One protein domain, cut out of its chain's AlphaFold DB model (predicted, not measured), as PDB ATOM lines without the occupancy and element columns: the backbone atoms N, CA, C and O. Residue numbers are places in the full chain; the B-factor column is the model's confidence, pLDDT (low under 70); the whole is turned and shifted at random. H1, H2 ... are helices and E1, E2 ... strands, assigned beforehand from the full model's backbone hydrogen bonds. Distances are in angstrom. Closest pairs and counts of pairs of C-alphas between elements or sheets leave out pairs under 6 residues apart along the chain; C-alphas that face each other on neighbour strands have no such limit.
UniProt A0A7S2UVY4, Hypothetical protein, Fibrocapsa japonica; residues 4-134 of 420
ATOM      1  N   ARG A   4      10.620  11.400 268.679       69.00
ATOM      2  CA  ARG A   4      11.224  12.708 268.970       69.00
ATOM      3  C   ARG A   4      12.139  12.702 270.198       69.00
ATOM      4  O   ARG A   4      12.996  13.577 270.321       69.00
ATOM      5  N   SER A   5      11.985  11.751 271.121       74.25
ATOM      6  CA  SER A   5      12.871  11.650 272.285       74.25
ATOM      7  C   SER A   5      14.207  10.974 271.952       74.25
ATOM      8  O   SER A   5      15.173  11.195 272.687       74.25
ATOM      9  N   SER A   6      14.294  10.247 270.827       83.38
ATOM     10  CA  SER A   6      15.485   9.505 270.403       83.38
ATOM     11  C   SER A   6      16.698  10.413 270.205       83.38
ATOM     12  O   SER A   6      16.688  11.348 269.401       83.38
ATOM     13  N   ASN A   7      17.792  10.094 270.901       87.00
ATOM     14  CA  ASN A   7      19.058  10.810 270.755       87.00
ATOM     15  C   ASN A   7      19.653  10.659 269.346       87.00
ATOM     16  O   ASN A   7      20.266  11.601 268.853       87.00
ATOM     17  N   ALA A   8      19.433   9.523 268.673       87.94
ATOM     18  CA  ALA A   8      19.919   9.303 267.309       87.94
ATOM     19  C   ALA A   8      19.244  10.251 266.303       87.94
ATOM     20  O   ALA A   8      19.923  10.864 265.482       87.94
ATOM     21  N   ILE A   9      17.927  10.444 266.428       86.75
ATOM     22  CA  ILE A   9      17.175  11.382 265.585       86.75
ATOM     23  C   ILE A   9      17.597  12.827 265.873       86.75
ATOM     24  O   ILE A   9      17.862  13.583 264.943       86.75
ATOM     25  N   LYS A  10      17.765  13.203 267.147       87.06
ATOM     26  CA  LYS A  10      18.259  14.543 267.519       87.06
ATOM     27  C   LYS A  10      19.653  14.839 266.962       87.06
ATOM     28  O   LYS A  10      19.935  15.978 266.600       87.06
ATOM     29  N   LEU A  11      20.537  13.838 266.918       90.19
ATOM     30  CA  LEU A  11      21.864  13.979 266.316       90.19
ATOM     31  C   LEU A  11      21.770  14.145 264.797       90.19
ATOM     32  O   LEU A  11      22.416  15.038 264.256       90.19
ATOM     33  N   LEU A  12      20.933  13.348 264.127       89.75
ATOM     34  CA  LEU A  12      20.705  13.462 262.686       89.75
ATOM     35  C   LEU A  12      20.144  14.834 262.296       89.75
ATOM     36  O   LEU A  12      20.619  15.440 261.344       89.75
ATOM     37  N   GLN A  13      19.190  15.364 263.061       86.12
ATOM     38  CA  GLN A  13      18.609  16.691 262.825       86.12
ATOM     39  C   GLN A  13      19.634  17.829 262.930       86.12
ATOM     40  O   GLN A  13      19.441  18.885 262.338       86.12
ATOM     41  N   ARG A  14      20.732  17.618 263.666       89.06
ATOM     42  CA  ARG A  14      21.854  18.565 263.777       89.06
ATOM     43  C   ARG A  14      22.957  18.313 262.746       89.06
ATOM     44  O   ARG A  14      23.915  19.081 262.697       89.06
ATOM     45  N   ALA A  15      22.873  17.230 261.975       88.75
ATOM     46  CA  ALA A  15      23.889  16.874 260.999       88.75
ATOM     47  C   ALA A  15      23.799  17.769 259.748       88.75
ATOM     48  O   ALA A  15      22.715  18.250 259.409       88.75
ATOM     49  N   PRO A  16      24.915  17.971 259.023       89.94
ATOM     50  CA  PRO A  16      24.899  18.636 257.726       89.94
ATOM     51  C   PRO A  16      23.922  17.973 256.753       89.94
ATOM     52  O   PRO A  16      23.781  16.749 256.742       89.94
ATOM     53  N   GLU A  17      23.324  18.772 255.871       86.00
ATOM     54  CA  GLU A  17      22.330  18.308 254.894       86.00
ATOM     55  C   GLU A  17      22.822  17.126 254.046       86.00
ATOM     56  O   GLU A  17      22.087  16.165 253.840       86.00
ATOM     57  N   ALA A  18      24.100  17.135 253.657       83.25
ATOM     58  CA  ALA A  18      24.723  16.041 252.915       83.25
ATOM     59  C   ALA A  18      24.651  14.685 253.645       83.25
ATOM     60  O   ALA A  18      24.601  13.647 252.999       83.25
ATOM     61  N   ILE A  19      24.634  14.669 254.982       85.75
ATOM     62  CA  ILE A  19      24.478  13.435 255.769       85.75
ATOM     63  C   ILE A  19      23.001  13.042 255.850       85.75
ATOM     64  O   ILE A  19      22.662  11.866 255.726       85.75
ATOM     65  N   ARG A  20      22.110  14.021 256.030       87.19
ATOM     66  CA  ARG A  20      20.665  13.782 256.171       87.19
ATOM     67  C   ARG A  20      20.055  13.196 254.900       87.19
ATOM     68  O   ARG A  20      19.264  12.257 254.992       87.19
ATOM     69  N   GLN A  21      20.495  13.664 253.732       85.12
ATOM     70  CA  GLN A  21      20.054  13.181 252.415       85.12
ATOM     71  C   GLN A  21      20.321  11.692 252.165       85.12
ATOM     72  O   GLN A  21      19.584  11.069 251.405       85.12
ATOM     73  N   HIS A  22      21.319  11.120 252.841       87.75
ATOM     74  CA  HIS A  22      21.745   9.726 252.679       87.75
ATOM     75  C   HIS A  22      21.495   8.888 253.943       87.75
ATOM     76  O   HIS A  22      22.125   7.854 254.155       87.75
ATOM     77  N   SER A  23      20.604   9.338 254.827       90.62
ATOM     78  CA  SER A  23      20.331   8.665 256.100       90.62
ATOM     79  C   SER A  23      19.224   7.617 255.985       90.62
ATOM     80  O   SER A  23      18.206   7.846 255.338       90.62
ATOM     81  N   ILE A  24      19.403   6.476 256.652       92.19
ATOM     82  CA  ILE A  24      18.403   5.405 256.760       92.19
ATOM     83  C   ILE A  24      18.061   5.240 258.237       92.19
ATOM     84  O   ILE A  24      18.949   5.094 259.078       92.19
ATOM     85  N   GLY A  25      16.774   5.269 258.558       92.00
ATOM     86  CA  GLY A  25      16.287   5.009 259.904       92.00
ATOM     87  C   GLY A  25      16.064   3.516 260.089       92.00
ATOM     88  O   GLY A  25      15.513   2.862 259.208       92.00
ATOM     89  N   VAL A  26      16.471   2.963 261.231       93.12
ATOM     90  CA  VAL A  26      16.320   1.528 261.501       93.12
ATOM     91  C   VAL A  26      15.572   1.317 262.811       93.12
ATOM     92  O   VAL A  26      16.047   1.708 263.879       93.12
ATOM     93  N   PHE A  27      14.409   0.672 262.735       90.12
ATOM     94  CA  PHE A  27      13.700   0.162 263.903       90.12
ATOM     95  C   PHE A  27      14.260  -1.210 264.260       90.12
ATOM     96  O   PHE A  27      13.954  -2.208 263.616       90.12
ATOM     97  N   SER A  28      15.105  -1.251 265.286       87.56
ATOM     98  CA  SER A  28      15.662  -2.496 265.811       87.56
ATOM     99  C   SER A  28      14.707  -3.173 266.792       87.56
ATOM    100  O   SER A  28      14.055  -2.462 267.558       87.56
ATOM    101  N   LYS A  29      14.746  -4.511 266.884       84.62
ATOM    102  CA  LYS A  29      13.868  -5.299 267.779       84.62
ATOM    103  C   LYS A  29      12.385  -5.104 267.433       84.62
ATOM    104  O   LYS A  29      11.547  -4.941 268.319       84.62
ATOM    105  N   ALA A  30      12.086  -5.050 266.136       86.00
ATOM    106  CA  ALA A  30      10.740  -4.809 265.629       86.00
ATOM    107  C   ALA A  30       9.729  -5.891 266.055       86.00
ATOM    108  O   ALA A  30       8.545  -5.597 266.187       86.00
ATOM    109  N   ASP A  31      10.208  -7.097 266.363       78.75
ATOM    110  CA  ASP A  31       9.442  -8.201 266.950       78.75
ATOM    111  C   ASP A  31       8.721  -7.812 268.245       78.75
ATOM    112  O   ASP A  31       7.610  -8.264 268.506       78.75
ATOM    113  N   LYS A  32       9.311  -6.903 269.024       76.38
ATOM    114  CA  LYS A  32       8.768  -6.460 270.314       76.38
ATOM    115  C   LYS A  32       7.688  -5.395 270.192       76.38
ATOM    116  O   LYS A  32       6.980  -5.139 271.155       76.38
ATOM    117  N   ALA A  33       7.544  -4.781 269.018       68.75
ATOM    118  CA  ALA A  33       6.498  -3.790 268.759       68.75
ATOM    119  C   ALA A  33       5.100  -4.422 268.595       68.75
ATOM    120  O   ALA A  33       4.109  -3.718 268.417       68.75
ATOM    121  N   ILE A  34       5.023  -5.754 268.594       60.03
ATOM    122  CA  ILE A  34       3.791  -6.527 268.393       60.03
ATOM    123  C   ILE A  34       3.496  -7.392 269.632       60.03
ATOM    124  O   ILE A  34       2.403  -7.937 269.745       60.03
ATOM    125  N   ASP A  35       4.435  -7.480 270.584       58.75
ATOM    126  CA  ASP A  35       4.326  -8.300 271.793       58.75
ATOM    127  C   ASP A  35       3.445  -7.613 272.858       58.75
ATOM    128  O   ASP A  35       3.887  -6.624 273.455       58.75
ATOM    129  N   PRO A  36       2.228  -8.135 273.136       53.03
ATOM    130  CA  PRO A  36       1.298  -7.587 274.125       53.03
ATOM    131  C   PRO A  36       1.876  -7.474 275.537       53.03
ATOM    132  O   PRO A  36       1.373  -6.685 276.329       53.03
ATOM    133  N   TYR A  37       2.907  -8.266 275.837       51.16
ATOM    134  CA  TYR A  37       3.465  -8.458 277.173       51.16
ATOM    135  C   TYR A  37       4.804  -7.732 277.368       51.16
ATOM    136  O   TYR A  37       5.428  -7.853 278.419       51.16
ATOM    137  N   TRP A  38       5.277  -6.969 276.377       51.31
ATOM    138  CA  TRP A  38       6.581  -6.306 276.461       51.31
ATOM    139  C   TRP A  38       6.645  -5.217 277.548       51.31
ATOM    140  O   TRP A  38       7.706  -4.999 278.128       51.31
ATOM    141  N   GLU A  39       5.523  -4.561 277.864       49.50
ATOM    142  CA  GLU A  39       5.436  -3.615 278.993       49.50
ATOM    143  C   GLU A  39       5.307  -4.329 280.359       49.50
ATOM    144  O   GLU A  39       5.630  -3.735 281.387       49.50
ATOM    145  N   ASP A  40       4.935  -5.618 280.388       45.28
ATOM    146  CA  ASP A  40       4.745  -6.389 281.629       45.28
ATOM    147  C   ASP A  40       6.068  -6.885 282.253       45.28
ATOM    148  O   ASP A  40       6.086  -7.283 283.419       45.28
ATOM    149  N   GLU A  41       7.197  -6.859 281.527       46.53
ATOM    150  CA  GLU A  41       8.504  -7.251 282.090       46.53
ATOM    151  C   GLU A  41       9.130  -6.170 282.998       46.53
ATOM    152  O   GLU A  41      10.018  -6.497 283.792       46.53
ATOM    153  N   GLU A  42       8.689  -4.905 282.922       47.12
ATOM    154  CA  GLU A  42       9.227  -3.807 283.751       47.12
ATOM    155  C   GLU A  42       8.312  -3.377 284.910       47.12
ATOM    156  O   GLU A  42       8.824  -2.841 285.896       47.12
ATOM    157  N   ASP A  43       7.007  -3.673 284.872       42.78
ATOM    158  CA  ASP A  43       6.066  -3.295 285.934       42.78
ATOM    159  C   ASP A  43       5.498  -4.517 286.679       42.78
ATOM    160  O   ASP A  43       4.513  -5.144 286.295       42.78
ATOM    161  N   SER A  44       6.077  -4.814 287.846       44.16
ATOM    162  CA  SER A  44       5.673  -5.875 288.790       44.16
ATOM    163  C   SER A  44       4.257  -5.721 289.384       44.16
ATOM    164  O   SER A  44       3.942  -6.362 290.388       44.16
ATOM    165  N   SER A  45       3.419  -4.826 288.855       48.31
ATOM    166  CA  SER A  45       2.150  -4.413 289.468       48.31
ATOM    167  C   SER A  45       0.904  -5.094 288.890       48.31
ATOM    168  O   SER A  45      -0.180  -4.929 289.445       48.31
ATOM    169  N   GLY A  46       1.045  -5.939 287.861       44.06
ATOM    170  CA  GLY A  46       0.049  -6.966 287.522       44.06
ATOM    171  C   GLY A  46      -1.349  -6.461 287.150       44.06
ATOM    172  O   GLY A  46      -2.314  -7.211 287.294       44.06
ATOM    173  N   ILE A  47      -1.492  -5.215 286.686       44.41
ATOM    174  CA  ILE A  47      -2.756  -4.704 286.145       44.41
ATOM    175  C   ILE A  47      -2.464  -3.793 284.949       44.41
ATOM    176  O   ILE A  47      -2.276  -2.590 285.115       44.41
ATOM    177  N   CYS A  48      -2.528  -4.333 283.731       37.09
ATOM    178  CA  CYS A  48      -2.782  -3.508 282.554       37.09
ATOM    179  C   CYS A  48      -3.712  -4.227 281.571       37.09
ATOM    180  O   CYS A  48      -3.339  -5.133 280.836       37.09
ATOM    181  N   SER A  49      -4.978  -3.823 281.581       39.81
ATOM    182  CA  SER A  49      -6.022  -4.271 280.666       39.81
ATOM    183  C   SER A  49      -6.266  -3.204 279.598       39.81
ATOM    184  O   SER A  49      -7.258  -2.478 279.656       39.81
ATOM    185  N   LYS A  50      -5.375  -3.098 278.601       40.44
ATOM    186  CA  LYS A  50      -5.678  -2.417 277.328       40.44
ATOM    187  C   LYS A  50      -4.989  -3.109 276.141       40.44
ATOM    188  O   LYS A  50      -3.769  -3.042 276.048       40.44
ATOM    189  N   PRO A  51      -5.738  -3.687 275.183       42.47
ATOM    190  CA  PRO A  51      -5.188  -4.061 273.888       42.47
ATOM    191  C   PRO A  51      -5.046  -2.776 273.062       42.47
ATOM    192  O   PRO A  51      -6.016  -2.266 272.504       42.47
ATOM    193  N   GLY A  52      -3.851  -2.194 273.055       42.09
ATOM    194  CA  GLY A  52      -3.491  -1.074 272.187       42.09
ATOM    195  C   GLY A  52      -2.405  -1.502 271.199       42.09
ATOM    196  O   GLY A  52      -1.585  -2.349 271.546       42.09
ATOM    197  N   PRO A  53      -2.358  -0.946 269.975       44.25
ATOM    198  CA  PRO A  53      -1.297  -1.266 269.025       44.25
ATOM    199  C   PRO A  53       0.041  -0.753 269.578       44.25
ATOM    200  O   PRO A  53       0.251   0.459 269.676       44.25
ATOM    201  N   LEU A  54       0.938  -1.669 269.948       55.16
ATOM    202  CA  LEU A  54       2.195  -1.435 270.673       55.16
ATOM    203  C   LEU A  54       3.299  -0.767 269.830       55.16
ATOM    204  O   LEU A  54       4.417  -1.240 269.775       55.16
ATOM    205  N   TRP A  55       3.005   0.414 269.265       63.34
ATOM    206  CA  TRP A  55       3.915   1.421 268.662       63.34
ATOM    207  C   TRP A  55       3.619   1.772 267.195       63.34
ATOM    208  O   TRP A  55       4.392   2.526 266.601       63.34
ATOM    209  N   LYS A  56       2.499   1.309 266.611       76.56
ATOM    210  CA  LYS A  56       2.052   1.692 265.247       76.56
ATOM    211  C   LYS A  56       3.191   1.604 264.207       76.56
ATOM    212  O   LYS A  56       3.452   2.548 263.461       76.56
ATOM    213  N   LEU A  57       3.913   0.478 264.202       79.75
ATOM    214  CA  LEU A  57       5.131   0.282 263.406       79.75
ATOM    215  C   LEU A  57       4.901   0.525 261.905       79.75
ATOM    216  O   LEU A  57       5.702   1.210 261.274       79.75
ATOM    217  N   GLU A  58       3.779   0.048 261.360       81.56
ATOM    218  CA  GLU A  58       3.384   0.281 259.962       81.56
ATOM    219  C   GLU A  58       3.268   1.778 259.643       81.56
ATOM    220  O   GLU A  58       3.882   2.264 258.694       81.56
ATOM    221  N   GLU A  59       2.550   2.541 260.477       81.38
ATOM    222  CA  GLU A  59       2.395   3.991 260.303       81.38
ATOM    223  C   GLU A  59       3.751   4.714 260.372       81.38
ATOM    224  O   GLU A  59       4.000   5.693 259.663       81.38
ATOM    225  N   ARG A  60       4.665   4.227 261.219       84.06
ATOM    226  CA  ARG A  60       6.001   4.811 261.387       84.06
ATOM    227  C   ARG A  60       6.922   4.535 260.204       84.06
ATOM    228  O   ARG A  60       7.622   5.459 259.789       84.06
ATOM    229  N   ILE A  61       6.895   3.320 259.658       85.38
ATOM    230  CA  ILE A  61       7.616   2.942 258.434       85.38
ATOM    231  C   ILE A  61       7.111   3.770 257.249       85.38
ATOM    232  O   ILE A  61       7.901   4.318 256.481       85.38
ATOM    233  N   LEU A  62       5.790   3.914 257.135       82.88
ATOM    234  CA  LEU A  62       5.155   4.626 256.029       82.88
ATOM    235  C   LEU A  62       5.250   6.148 256.142       82.88
ATOM    236  O   LEU A  62       5.031   6.840 255.150       82.88
ATOM    237  N   GLY A  63       5.605   6.689 257.307       79.62
ATOM    238  CA  GLY A  63       5.670   8.141 257.498       79.62
ATOM    239  C   GLY A  63       4.316   8.777 257.792       79.62
ATOM    240  O   GLY A  63       4.187   9.994 257.709       79.62
ATOM    241  N   THR A  64       3.307   7.975 258.130       79.88
ATOM    242  CA  THR A  64       1.937   8.420 258.415       79.88
ATOM    243  C   THR A  64       1.646   8.556 259.910       79.88
ATOM    244  O   THR A  64       0.588   9.064 260.275       79.88
ATOM    245  N   ALA A  65       2.581   8.146 260.775       80.44
ATOM    246  CA  ALA A  65       2.435   8.272 262.221       80.44
ATOM    247  C   ALA A  65       2.286   9.737 262.669       80.44
ATOM    248  O   ALA A  65       2.948  10.643 262.155       80.44
ATOM    249  N   ASP A  66       1.462   9.959 263.697       76.56
ATOM    250  CA  ASP A  66       1.164  11.293 264.238       76.56
ATOM    251  C   ASP A  66       2.416  12.057 264.702       76.56
ATOM    252  O   ASP A  66       2.467  13.285 264.612       76.56
ATOM    253  N   ASP A  67       3.462  11.336 265.119       73.75
ATOM    254  CA  ASP A  67       4.746  11.899 265.552       73.75
ATOM    255  C   ASP A  67       5.459  12.709 264.448       73.75
ATOM    256  O   ASP A  67       6.332  13.530 264.753       73.75
ATOM    257  N   TYR A  68       5.078  12.528 263.180       74.06
ATOM    258  CA  TYR A  68       5.631  13.247 262.030       74.06
ATOM    259  C   TYR A  68       4.833  14.502 261.640       74.06
ATOM    260  O   TYR A  68       5.333  15.323 260.873       74.06
ATOM    261  N   LYS A  69       3.614  14.690 262.170       69.44
ATOM    262  CA  LYS A  69       2.767  15.849 261.842       69.44
ATOM    263  C   LYS A  69       3.391  17.160 262.341       69.44
ATOM    264  O   LYS A  69       3.885  17.236 263.469       69.44
ATOM    265  N   GLY A  70       3.315  18.199 261.501       63.94
ATOM    266  CA  GLY A  70       3.771  19.558 261.818       63.94
ATOM    267  C   GLY A  70       5.286  19.773 261.741       63.94
ATOM    268  O   GLY A  70       5.781  20.711 262.356       63.94
ATOM    269  N   MET A  71       6.016  18.904 261.037       65.00
ATOM    270  CA  MET A  71       7.458  19.038 260.815       65.00
ATOM    271  C   MET A  71       7.734  19.499 259.382       65.00
ATOM    272  O   MET A  71       7.120  18.993 258.445       65.00
ATOM    273  N   ASP A  72       8.695  20.410 259.220       62.31
ATOM    274  CA  ASP A  72       9.124  20.914 257.906       62.31
ATOM    275  C   ASP A  72       9.926  19.872 257.103       62.31
ATOM    276  O   ASP A  72      10.089  19.999 255.890       62.31
ATOM    277  N   GLU A  73      10.415  18.818 257.767       64.38
ATOM    278  CA  GLU A  73      11.232  17.767 257.161       64.38
ATOM    279  C   GLU A  73      10.526  16.400 257.201       64.38
ATOM    280  O   GLU A  73      10.061  15.972 258.268       64.38
ATOM    281  N   PRO A  74      10.475  15.664 256.072       62.78
ATOM    282  CA  PRO A  74       9.893  14.329 256.037       62.78
ATOM    283  C   PRO A  74      10.689  13.376 256.944       62.78
ATOM    284  O   PRO A  74      11.914  13.471 257.050       62.78
ATOM    285  N   TYR A  75       9.989  12.459 257.622       68.19
ATOM    286  CA  TYR A  75      10.589  11.404 258.455       68.19
ATOM    287  C   TYR A  75      11.586  11.900 259.525       68.19
ATOM    288  O   TYR A  75      12.546  11.205 259.850       68.19
ATOM    289  N   LEU A  76      11.386  13.101 260.087       78.00
ATOM    290  CA  LEU A  76      12.287  13.699 261.090       78.00
ATOM    291  C   LEU A  76      13.733  13.906 260.587       78.00
ATOM    292  O   LEU A  76      14.665  13.895 261.394       78.00
ATOM    293  N   GLY A  77      13.919  14.089 259.275       76.81
ATOM    294  CA  GLY A  77      15.228  14.266 258.635       76.81
ATOM    295  C   GLY A  77      15.830  12.977 258.062       76.81
ATOM    296  O   GLY A  77      16.927  13.017 257.506       76.81
ATOM    297  N   VAL A  78      15.122  11.844 258.165       84.44
ATOM    298  CA  VAL A  78      15.532  10.545 257.608       84.44
ATOM    299  C   VAL A  78      15.080  10.412 256.147       84.44
ATOM    300  O   VAL A  78      14.022   9.863 255.849       84.44
ATOM    301  N   GLN A  79      15.880  10.914 255.206       82.81
ATOM    302  CA  GLN A  79      15.489  10.979 253.786       82.81
ATOM    303  C   GLN A  79      15.431   9.609 253.089       82.81
ATOM    304  O   GLN A  79      14.650   9.418 252.159       82.81
ATOM    305  N   GLY A  80      16.211   8.629 253.552       82.56
ATOM    306  CA  GLY A  80      16.197   7.256 253.042       82.56
ATOM    307  C   GLY A  80      15.026   6.409 253.546       82.56
ATOM    308  O   GLY A  80      14.912   5.253 253.135       82.56
ATOM    309  N   GLY A  81      14.151   6.968 254.391       87.75
ATOM    310  CA  GLY A  81      13.025   6.271 255.009       87.75
ATOM    311  C   GLY A  81      13.432   5.362 256.172       87.75
ATOM    312  O   GLY A  81      14.599   5.302 256.569       87.75
ATOM    313  N   PHE A  82      12.445   4.660 256.732       90.62
ATOM    314  CA  PHE A  82      12.649   3.730 257.839       90.62
ATOM    315  C   PHE A  82      12.539   2.275 257.387       90.62
ATOM    316  O   PHE A  82      11.634   1.926 256.634       90.62
ATOM    317  N   ILE A  83      13.425   1.434 257.916       91.94
ATOM    318  CA  ILE A  83      13.398  -0.021 257.764       91.94
ATOM    319  C   ILE A  83      13.238  -0.661 259.144       91.94
ATOM    320  O   ILE A  83      13.881  -0.233 260.104       91.94
ATOM    321  N   ALA A  84      12.397  -1.683 259.260       91.12
ATOM    322  CA  ALA A  84      12.250  -2.453 260.491       91.12
ATOM    323  C   ALA A  84      12.973  -3.796 260.400       91.12
ATOM    324  O   ALA A  84      12.828  -4.513 259.413       91.12
ATOM    325  N   VAL A  85      13.732  -4.125 261.446       91.44
ATOM    326  CA  VAL A  85      14.510  -5.363 261.544       91.44
ATOM    327  C   VAL A  85      14.341  -6.017 262.913       91.44
ATOM    328  O   VAL A  85      14.255  -5.357 263.961       91.44
ATOM    329  N   VAL A  86      14.328  -7.342 262.912       87.62
ATOM    330  CA  VAL A  86      14.373  -8.173 264.110       87.62
ATOM    331  C   VAL A  86      15.831  -8.384 264.469       87.62
ATOM    332  O   VAL A  86      16.663  -8.716 263.632       87.62
ATOM    333  N   ASN A  87      16.170  -8.178 265.736       83.94
ATOM    334  CA  ASN A  87      17.538  -8.376 266.188       83.94
ATOM    335  C   ASN A  87      17.693  -9.737 266.844       83.94
ATOM    336  O   ASN A  87      16.829 -10.193 267.597       83.94
ATOM    337  N   ARG A  88      18.891 -10.311 266.711       77.94
ATOM    338  CA  ARG A  88      19.272 -11.472 267.508       77.94
ATOM    339  C   ARG A  88      19.157 -11.126 268.990       77.94
ATOM    340  O   ARG A  88      19.870 -10.259 269.498       77.94
ATOM    341  N   ASN A  89      18.317 -11.860 269.713       74.00
ATOM    342  CA  ASN A  89      18.286 -11.765 271.165       74.00
ATOM    343  C   ASN A  89      19.565 -12.397 271.733       74.00
ATOM    344  O   ASN A  89      19.666 -13.614 271.826       74.00
ATOM    345  N   THR A  90      20.554 -11.586 272.104       65.69
ATOM    346  CA  THR A  90      21.856 -12.065 272.602       65.69
ATOM    347  C   THR A  90      21.779 -12.771 273.959       65.69
ATOM    348  O   THR A  90      22.717 -13.475 274.328       65.69
ATOM    349  N   ARG A  91      20.669 -12.614 274.694       66.44
ATOM    350  CA  ARG A  91      20.436 -13.256 275.996       66.44
ATOM    351  C   ARG A  91      19.728 -14.606 275.882       66.44
ATOM    352  O   ARG A  91      19.804 -15.402 276.815       66.44
ATOM    353  N   SER A  92      19.065 -14.888 274.760       68.50
ATOM    354  CA  SER A  92      18.347 -16.149 274.588       68.50
ATOM    355  C   SER A  92      19.297 -17.304 274.261       68.50
ATOM    356  O   SER A  92      20.160 -17.214 273.386       68.50
ATOM    357  N   ARG A  93      19.111 -18.446 274.937       62.72
ATOM    358  CA  ARG A  93      19.799 -19.696 274.579       62.72
ATOM    359  C   ARG A  93      19.340 -20.231 273.216       62.72
ATOM    360  O   ARG A  93      20.152 -20.833 272.528       62.72
ATOM    361  N   SER A  94      18.093 -19.967 272.807       63.53
ATOM    362  CA  SER A  94      17.504 -20.454 271.543       63.53
ATOM    363  C   SER A  94      18.012 -19.729 270.292       63.53
ATOM    364  O   SER A  94      17.778 -20.168 269.167       63.53
ATOM    365  N   THR A  95      18.709 -18.608 270.474       64.38
ATOM    366  CA  THR A  95      19.319 -17.821 269.398       64.38
ATOM    367  C   THR A  95      20.841 -17.936 269.391       64.38
ATOM    368  O   THR A  95      21.481 -17.432 268.467       64.38
ATOM    369  N   LYS A  96      21.454 -18.589 270.389       70.12
ATOM    370  CA  LYS A  96      22.905 -18.797 270.486       70.12
ATOM    371  C   LYS A  96      23.333 -19.893 269.502       70.12
ATOM    372  O   LYS A  96      22.771 -20.976 269.509       70.12
ATOM    373  N   GLY A  97      24.310 -19.605 268.642       74.94
ATOM    374  CA  GLY A  97      24.781 -20.532 267.600       74.94
ATOM    375  C   GLY A  97      24.039 -20.483 266.256       74.94
ATOM    376  O   GLY A  97      24.524 -21.088 265.312       74.94
ATOM    377  N   LEU A  98      22.933 -19.732 266.135       80.62
ATOM    378  CA  LEU A  98      22.262 -19.530 264.841       80.62
ATOM    379  C   LEU A  98      23.185 -18.869 263.814       80.62
ATOM    380  O   LEU A  98      23.906 -17.920 264.156       80.62
ATOM    381  N   THR A  99      23.118 -19.362 262.576       86.06
ATOM    382  CA  THR A  99      23.753 -18.747 261.407       86.06
ATOM    383  C   THR A  99      22.977 -17.505 260.953       86.06
ATOM    384  O   THR A  99      21.864 -17.244 261.418       86.06
ATOM    385  N   LEU A 100      23.557 -16.722 260.035       84.25
ATOM    386  CA  LEU A 100      22.855 -15.592 259.416       84.25
ATOM    387  C   LEU A 100      21.599 -16.057 258.664       84.25
ATOM    388  O   LEU A 100      20.558 -15.421 258.779       84.25
ATOM    389  N   SER A 101      21.683 -17.194 257.963       87.12
ATOM    390  CA  SER A 101      20.548 -17.767 257.232       87.12
ATOM    391  C   SER A 101      19.420 -18.176 258.176       87.12
ATOM    392  O   SER A 101      18.267 -17.856 257.911       87.12
ATOM    393  N   ASP A 102      19.742 -18.824 259.302       86.12
ATOM    394  CA  ASP A 102      18.725 -19.219 260.288       86.12
ATOM    395  C   ASP A 102      18.028 -18.001 260.899       86.12
ATOM    396  O   ASP A 102      16.850 -18.050 261.242       86.12
ATOM    397  N   HIS A 103      18.767 -16.903 261.065       85.12
ATOM    398  CA  HIS A 103      18.206 -15.658 261.560       85.12
ATOM    399  C   HIS A 103      17.319 -14.978 260.512       85.12
ATOM    400  O   HIS A 103      16.237 -14.518 260.865       85.12
ATOM    401  N   ASN A 104      17.748 -14.938 259.246       86.81
ATOM    402  CA  ASN A 104      16.951 -14.365 258.162       86.81
ATOM    403  C   ASN A 104      15.637 -15.137 257.988       86.81
ATOM    404  O   ASN A 104      14.584 -14.525 257.889       86.81
ATOM    405  N   ASN A 105      15.671 -16.472 258.070       86.31
ATOM    406  CA  ASN A 105      14.460 -17.296 258.012       86.31
ATOM    407  C   ASN A 105      13.489 -16.963 259.153       86.31
ATOM    408  O   ASN A 105      12.310 -16.757 258.908       86.31
ATOM    409  N   LYS A 106      13.982 -16.808 260.389       84.56
ATOM    410  CA  LYS A 106      13.133 -16.392 261.520       84.56
ATOM    411  C   LYS A 106      12.548 -14.991 261.350       84.56
ATOM    412  O   LYS A 106      11.444 -14.728 261.814       84.56
ATOM    413  N   GLU A 107      13.300 -14.079 260.743       86.44
ATOM    414  CA  GLU A 107      12.814 -12.736 260.434       86.44
ATOM    415  C   GLU A 107      11.768 -12.760 259.312       86.44
ATOM    416  O   GLU A 107      10.795 -12.014 259.381       86.44
ATOM    417  N   MET A 108      11.916 -13.654 258.334       84.50
ATOM    418  CA  MET A 108      10.911 -13.908 257.301       84.50
ATOM    419  C   MET A 108       9.631 -14.503 257.893       84.50
ATOM    420  O   MET A 108       8.559 -13.972 257.624       84.50
ATOM    421  N   ASP A 109       9.734 -15.500 258.777       84.19
ATOM    422  CA  ASP A 109       8.578 -16.063 259.489       84.19
ATOM    423  C   ASP A 109       7.845 -14.973 260.292       84.19
ATOM    424  O   ASP A 109       6.623 -14.848 260.241       84.19
ATOM    425  N   TRP A 110       8.596 -14.130 261.014       85.12
ATOM    426  CA  TRP A 110       8.026 -12.990 261.735       85.12
ATOM    427  C   TRP A 110       7.339 -12.001 260.790       85.12
ATOM    428  O   TRP A 110       6.241 -11.533 261.096       85.12
ATOM    429  N   LYS A 111       7.965 -11.688 259.651       83.88
ATOM    430  CA  LYS A 111       7.422 -10.785 258.632       83.88
ATOM    431  C   LYS A 111       6.110 -11.320 258.058       83.88
ATOM    432  O   LYS A 111       5.168 -10.546 257.899       83.88
ATOM    433  N   GLU A 112       6.036 -12.617 257.778       79.81
ATOM    434  CA  GLU A 112       4.822 -13.272 257.296       79.81
ATOM    435  C   GLU A 112       3.714 -13.213 258.349       79.81
ATOM    436  O   GLU A 112       2.662 -12.649 258.080       79.81
ATOM    437  N   ILE A 113       3.977 -13.659 259.578       77.19
ATOM    438  CA  ILE A 113       2.974 -13.678 260.656       77.19
ATOM    439  C   ILE A 113       2.465 -12.270 261.003       77.19
ATOM    440  O   ILE A 113       1.290 -12.080 261.312       77.19
ATOM    441  N   SER A 114       3.358 -11.283 261.001       73.75
ATOM    442  CA  SER A 114       3.066  -9.944 261.526       73.75
ATOM    443  C   SER A 114       2.387  -9.027 260.523       73.75
ATOM    444  O   SER A 114       1.669  -8.112 260.922       73.75
ATOM    445  N   PHE A 115       2.647  -9.242 259.235       73.00
ATOM    446  CA  PHE A 115       2.181  -8.356 258.179       73.00
ATOM    447  C   PHE A 115       1.297  -9.122 257.179       73.00
ATOM    448  O   PHE A 115       0.228  -8.646 256.815       73.00
ATOM    449  N   VAL A 116       1.644 -10.334 256.746       67.44
ATOM    450  CA  VAL A 116       0.846 -11.051 255.732       67.44
ATOM    451  C   VAL A 116      -0.473 -11.554 256.344       67.44
ATOM    452  O   VAL A 116      -0.497 -12.494 257.129       67.44
ATOM    453  N   ARG A 117      -1.592 -10.908 255.991       63.44
ATOM    454  CA  ARG A 117      -2.946 -11.304 256.423       63.44
ATOM    455  C   ARG A 117      -3.525 -12.351 255.467       63.44
ATOM    456  O   ARG A 117      -3.347 -12.222 254.260       63.44
ATOM    457  N   GLU A 118      -4.249 -13.337 256.001       55.12
ATOM    458  CA  GLU A 118      -4.871 -14.440 255.236       55.12
ATOM    459  C   GLU A 118      -6.052 -14.008 254.332       55.12
ATOM    460  O   GLU A 118      -6.552 -14.821 253.561       55.12
ATOM    461  N   ASP A 119      -6.493 -12.746 254.386       55.84
ATOM    462  CA  ASP A 119      -7.610 -12.252 253.571       55.84
ATOM    463  C   ASP A 119      -7.164 -11.813 252.161       55.84
ATOM    464  O   ASP A 119      -6.284 -10.961 252.011       55.84
ATOM    465  N   ASP A 120      -7.868 -12.291 251.125       51.03
ATOM    466  CA  ASP A 120      -7.654 -12.015 249.685       51.03
ATOM    467  C   ASP A 120      -7.715 -10.519 249.272       51.03
ATOM    468  O   ASP A 120      -7.510 -10.171 248.109       51.03
ATOM    469  N   ASN A 121      -7.977  -9.603 250.209       51.84
ATOM    470  CA  ASN A 121      -8.001  -8.155 249.999       51.84
ATOM    471  C   ASN A 121      -6.824  -7.474 250.710       51.84
ATOM    472  O   ASN A 121      -7.015  -6.685 251.636       51.84
ATOM    473  N   ILE A 122      -5.596  -7.751 250.264       54.69
ATOM    474  CA  ILE A 122      -4.396  -7.046 250.732       54.69
ATOM    475  C   ILE A 122      -4.447  -5.591 250.224       54.69
ATOM    476  O   ILE A 122      -4.358  -5.361 249.014       54.69
ATOM    477  N   PRO A 123      -4.555  -4.570 251.097       56.72
ATOM    478  CA  PRO A 123      -4.535  -3.180 250.657       56.72
ATOM    479  C   PRO A 123      -3.169  -2.829 250.030       56.72
ATOM    480  O   PRO A 123      -2.140  -3.246 250.562       56.72
ATOM    481  N   PRO A 124      -3.091  -1.987 248.979       58.28
ATOM    482  CA  PRO A 124      -1.831  -1.603 248.315       58.28
ATOM    483  C   PRO A 124      -0.758  -1.010 249.246       58.28
ATOM    484  O   PRO A 124       0.437  -1.045 248.957       58.28
ATOM    485  N   VAL A 125      -1.190  -0.462 250.383       61.06
ATOM    486  CA  VAL A 125      -0.344   0.084 251.454       61.06
ATOM    487  C   VAL A 125       0.556  -0.994 252.072       61.06
ATOM    488  O   VAL A 125       1.667  -0.703 252.504       61.06
ATOM    489  N   HIS A 126       0.112  -2.247 252.039       67.75
ATOM    490  CA  HIS A 126       0.783  -3.378 252.657       67.75
ATOM    491  C   HIS A 126       2.044  -3.825 251.896       67.75
ATOM    492  O   HIS A 126       3.058  -4.158 252.506       67.75
ATOM    493  N   ALA A 127       2.035  -3.742 250.560       73.12
ATOM    494  CA  ALA A 127       3.208  -4.047 249.736       73.12
ATOM    495  C   ALA A 127       4.388  -3.103 250.044       73.12
ATOM    496  O   ALA A 127       5.521  -3.553 250.193       73.12
ATOM    497  N   LYS A 128       4.109  -1.808 250.251       77.94
ATOM    498  CA  LYS A 128       5.126  -0.811 250.630       77.94
ATOM    499  C   LYS A 128       5.724  -1.060 252.015       77.94
ATOM    500  O   LYS A 128       6.895  -0.765 252.231       77.94
ATOM    501  N   VAL A 129       4.936  -1.578 252.960       81.94
ATOM    502  CA  VAL A 129       5.456  -1.975 254.278       81.94
ATOM    503  C   VAL A 129       6.391  -3.170 254.122       81.94
ATOM    504  O   VAL A 129       7.494  -3.145 254.656       81.94
ATOM    505  N   LEU A 130       6.005  -4.178 253.334       83.06
ATOM    506  CA  LEU A 130       6.824  -5.373 253.109       83.06
ATOM    507  C   LEU A 130       8.176  -5.067 252.440       83.06
ATOM    508  O   LEU A 130       9.153  -5.761 252.721       83.06
ATOM    509  N   GLU A 131       8.268  -4.024 251.610       85.38
ATOM    510  CA  GLU A 131       9.532  -3.524 251.036       85.38
ATOM    511  C   GLU A 131      10.459  -2.855 252.067       85.38
ATOM    512  O   GLU A 131      11.644  -2.660 251.802       85.38
ATOM    513  N   CYS A 132       9.935  -2.506 253.243       87.94
ATOM    514  CA  CYS A 132      10.640  -1.790 254.304       87.94
ATOM    515  C   CYS A 132      10.843  -2.643 255.569       87.94
ATOM    516  O   CYS A 132      11.133  -2.112 256.644       87.94
ATOM    517  N   VAL A 133      10.672  -3.962 255.465       88.50
ATOM    518  CA  VAL A 133      10.767  -4.894 256.593       88.50
ATOM    519  C   VAL A 133      11.726  -6.034 256.257       88.50
ATOM    520  O   VAL A 133      11.585  -6.696 255.222       88.50
ATOM    521  N   GLY A 134      12.656  -6.284 257.178       89.62
ATOM    522  CA  GLY A 134      13.639  -7.361 257.133       89.62
ATOM    523  C   GLY A 134      15.054  -6.898 256.776       89.62
ATOM    524  O   GLY A 134      15.270  -5.796 256.262       89.62
TER     525      GLY A 134
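AT A GLANCE: This is residues 4 to 134 of the 420 residues of the protein "Hypothetical protein" of Fibrocapsa japonica (UniProt A0A7S2UVY4). A short ribbon of two parallel strands, E1 and E2, lies in the middle of a loose assembly of small helices and long links: H1, H2 and H5 gather beyond the start of the strands, while H3 and the longest helix, H6, lie by their far end. H4 packs on E2, H7 packs on H4, and residues 41 to 47 and 118 to 124 stick out as two loops. The printed part has 131 residues, with seven named helices and two named strands in the order H1 H2 E1 H3 H4 H5 E2 H6 H7; the class is mostly helix, though under half of the residues are in named elements. The whole is only just compact, close to loose, with a radius of gyration of the C-alphas of 16.8 A and spans of 42 by 37 by 37 A.

IN THESE COORDINATES: E1 is residues 25 to 28, 9.6 A long, from C-alpha 25 at (16.287, 5.009, 259.904). E2 is residues 82 to 85, 10.0 A long. H6, residues 100 to 115, is 21.9 A long and ends with C-alpha 115 at (2.181, -8.356, 258.179). H7 is residues 124 to 130, 10.6 A. H1, residues 7 to 13, is 9.9 A long and begins with C-alpha 7 at (19.058, 10.810, 270.755). H4 is residues 57 to 62, 8.6 A. H2, residues 17 to 20, H3, residues 30 to 33, and H5, residues 74 to 77, have four residues each.

HOW THE PARTS SIT: E1 and E2 are parallel at 22 degrees, with N 27 and O 83 2.8 A apart and N 85 and O 27 2.9 A apart, within hydrogen-bond range. E1, H3, H4, H5 and E2 form a strand-helix-strand unit, two parallel neighbour strands with helices between them along the chain. The closest C-alphas of H4 and E2, Ile 61 and Phe 82, are 5.1 A apart. H4 touches H7 at Glu 58 and Val 129, their closest C-alphas, 6.5 A apart; they are about perpendicular at 72 degrees, only just past steep. H6 and H7, a helical hairpin, only just touch, with 3 pairs of C-alphas within 8 A, made by residues 111 to 115 of H6 alone; the closest are Phe 115 and Leu 130, 7.5 A, at a shallow tilt of 25 degrees, opposite ways. H3 and H6 are close but not clearly touching, the C-alphas of Asp 31 and Trp 110 being closest at 7.2 A. H1 touches H5, closest at the C-alphas of Gln 13 and Gly 77, 5.9 A. H1 and H2 only just touch, only at the corner, with 3 pairs within 8 A, closest at the C-alphas of Leu 12 and Arg 20, 6.5 A. H1 and H6 are apart. Every O i to N i+4 pair is within hydrogen-bond range in H1, H4 and H6, and 2 of 3 in H7; H2, H3 and H5 are too short for such a pair.

THE WHOLE: The two C-alphas farthest apart, Ala 18 and Gly 46, are 48.3 A apart. The printed part has no cut. The links H3 to H4, H4 to H5 and E2 to H6 are long. The mean pLDDT of the printed part is 73.5, and 48 residues are under 70, among them residues 33 to 55 and 116 to 126.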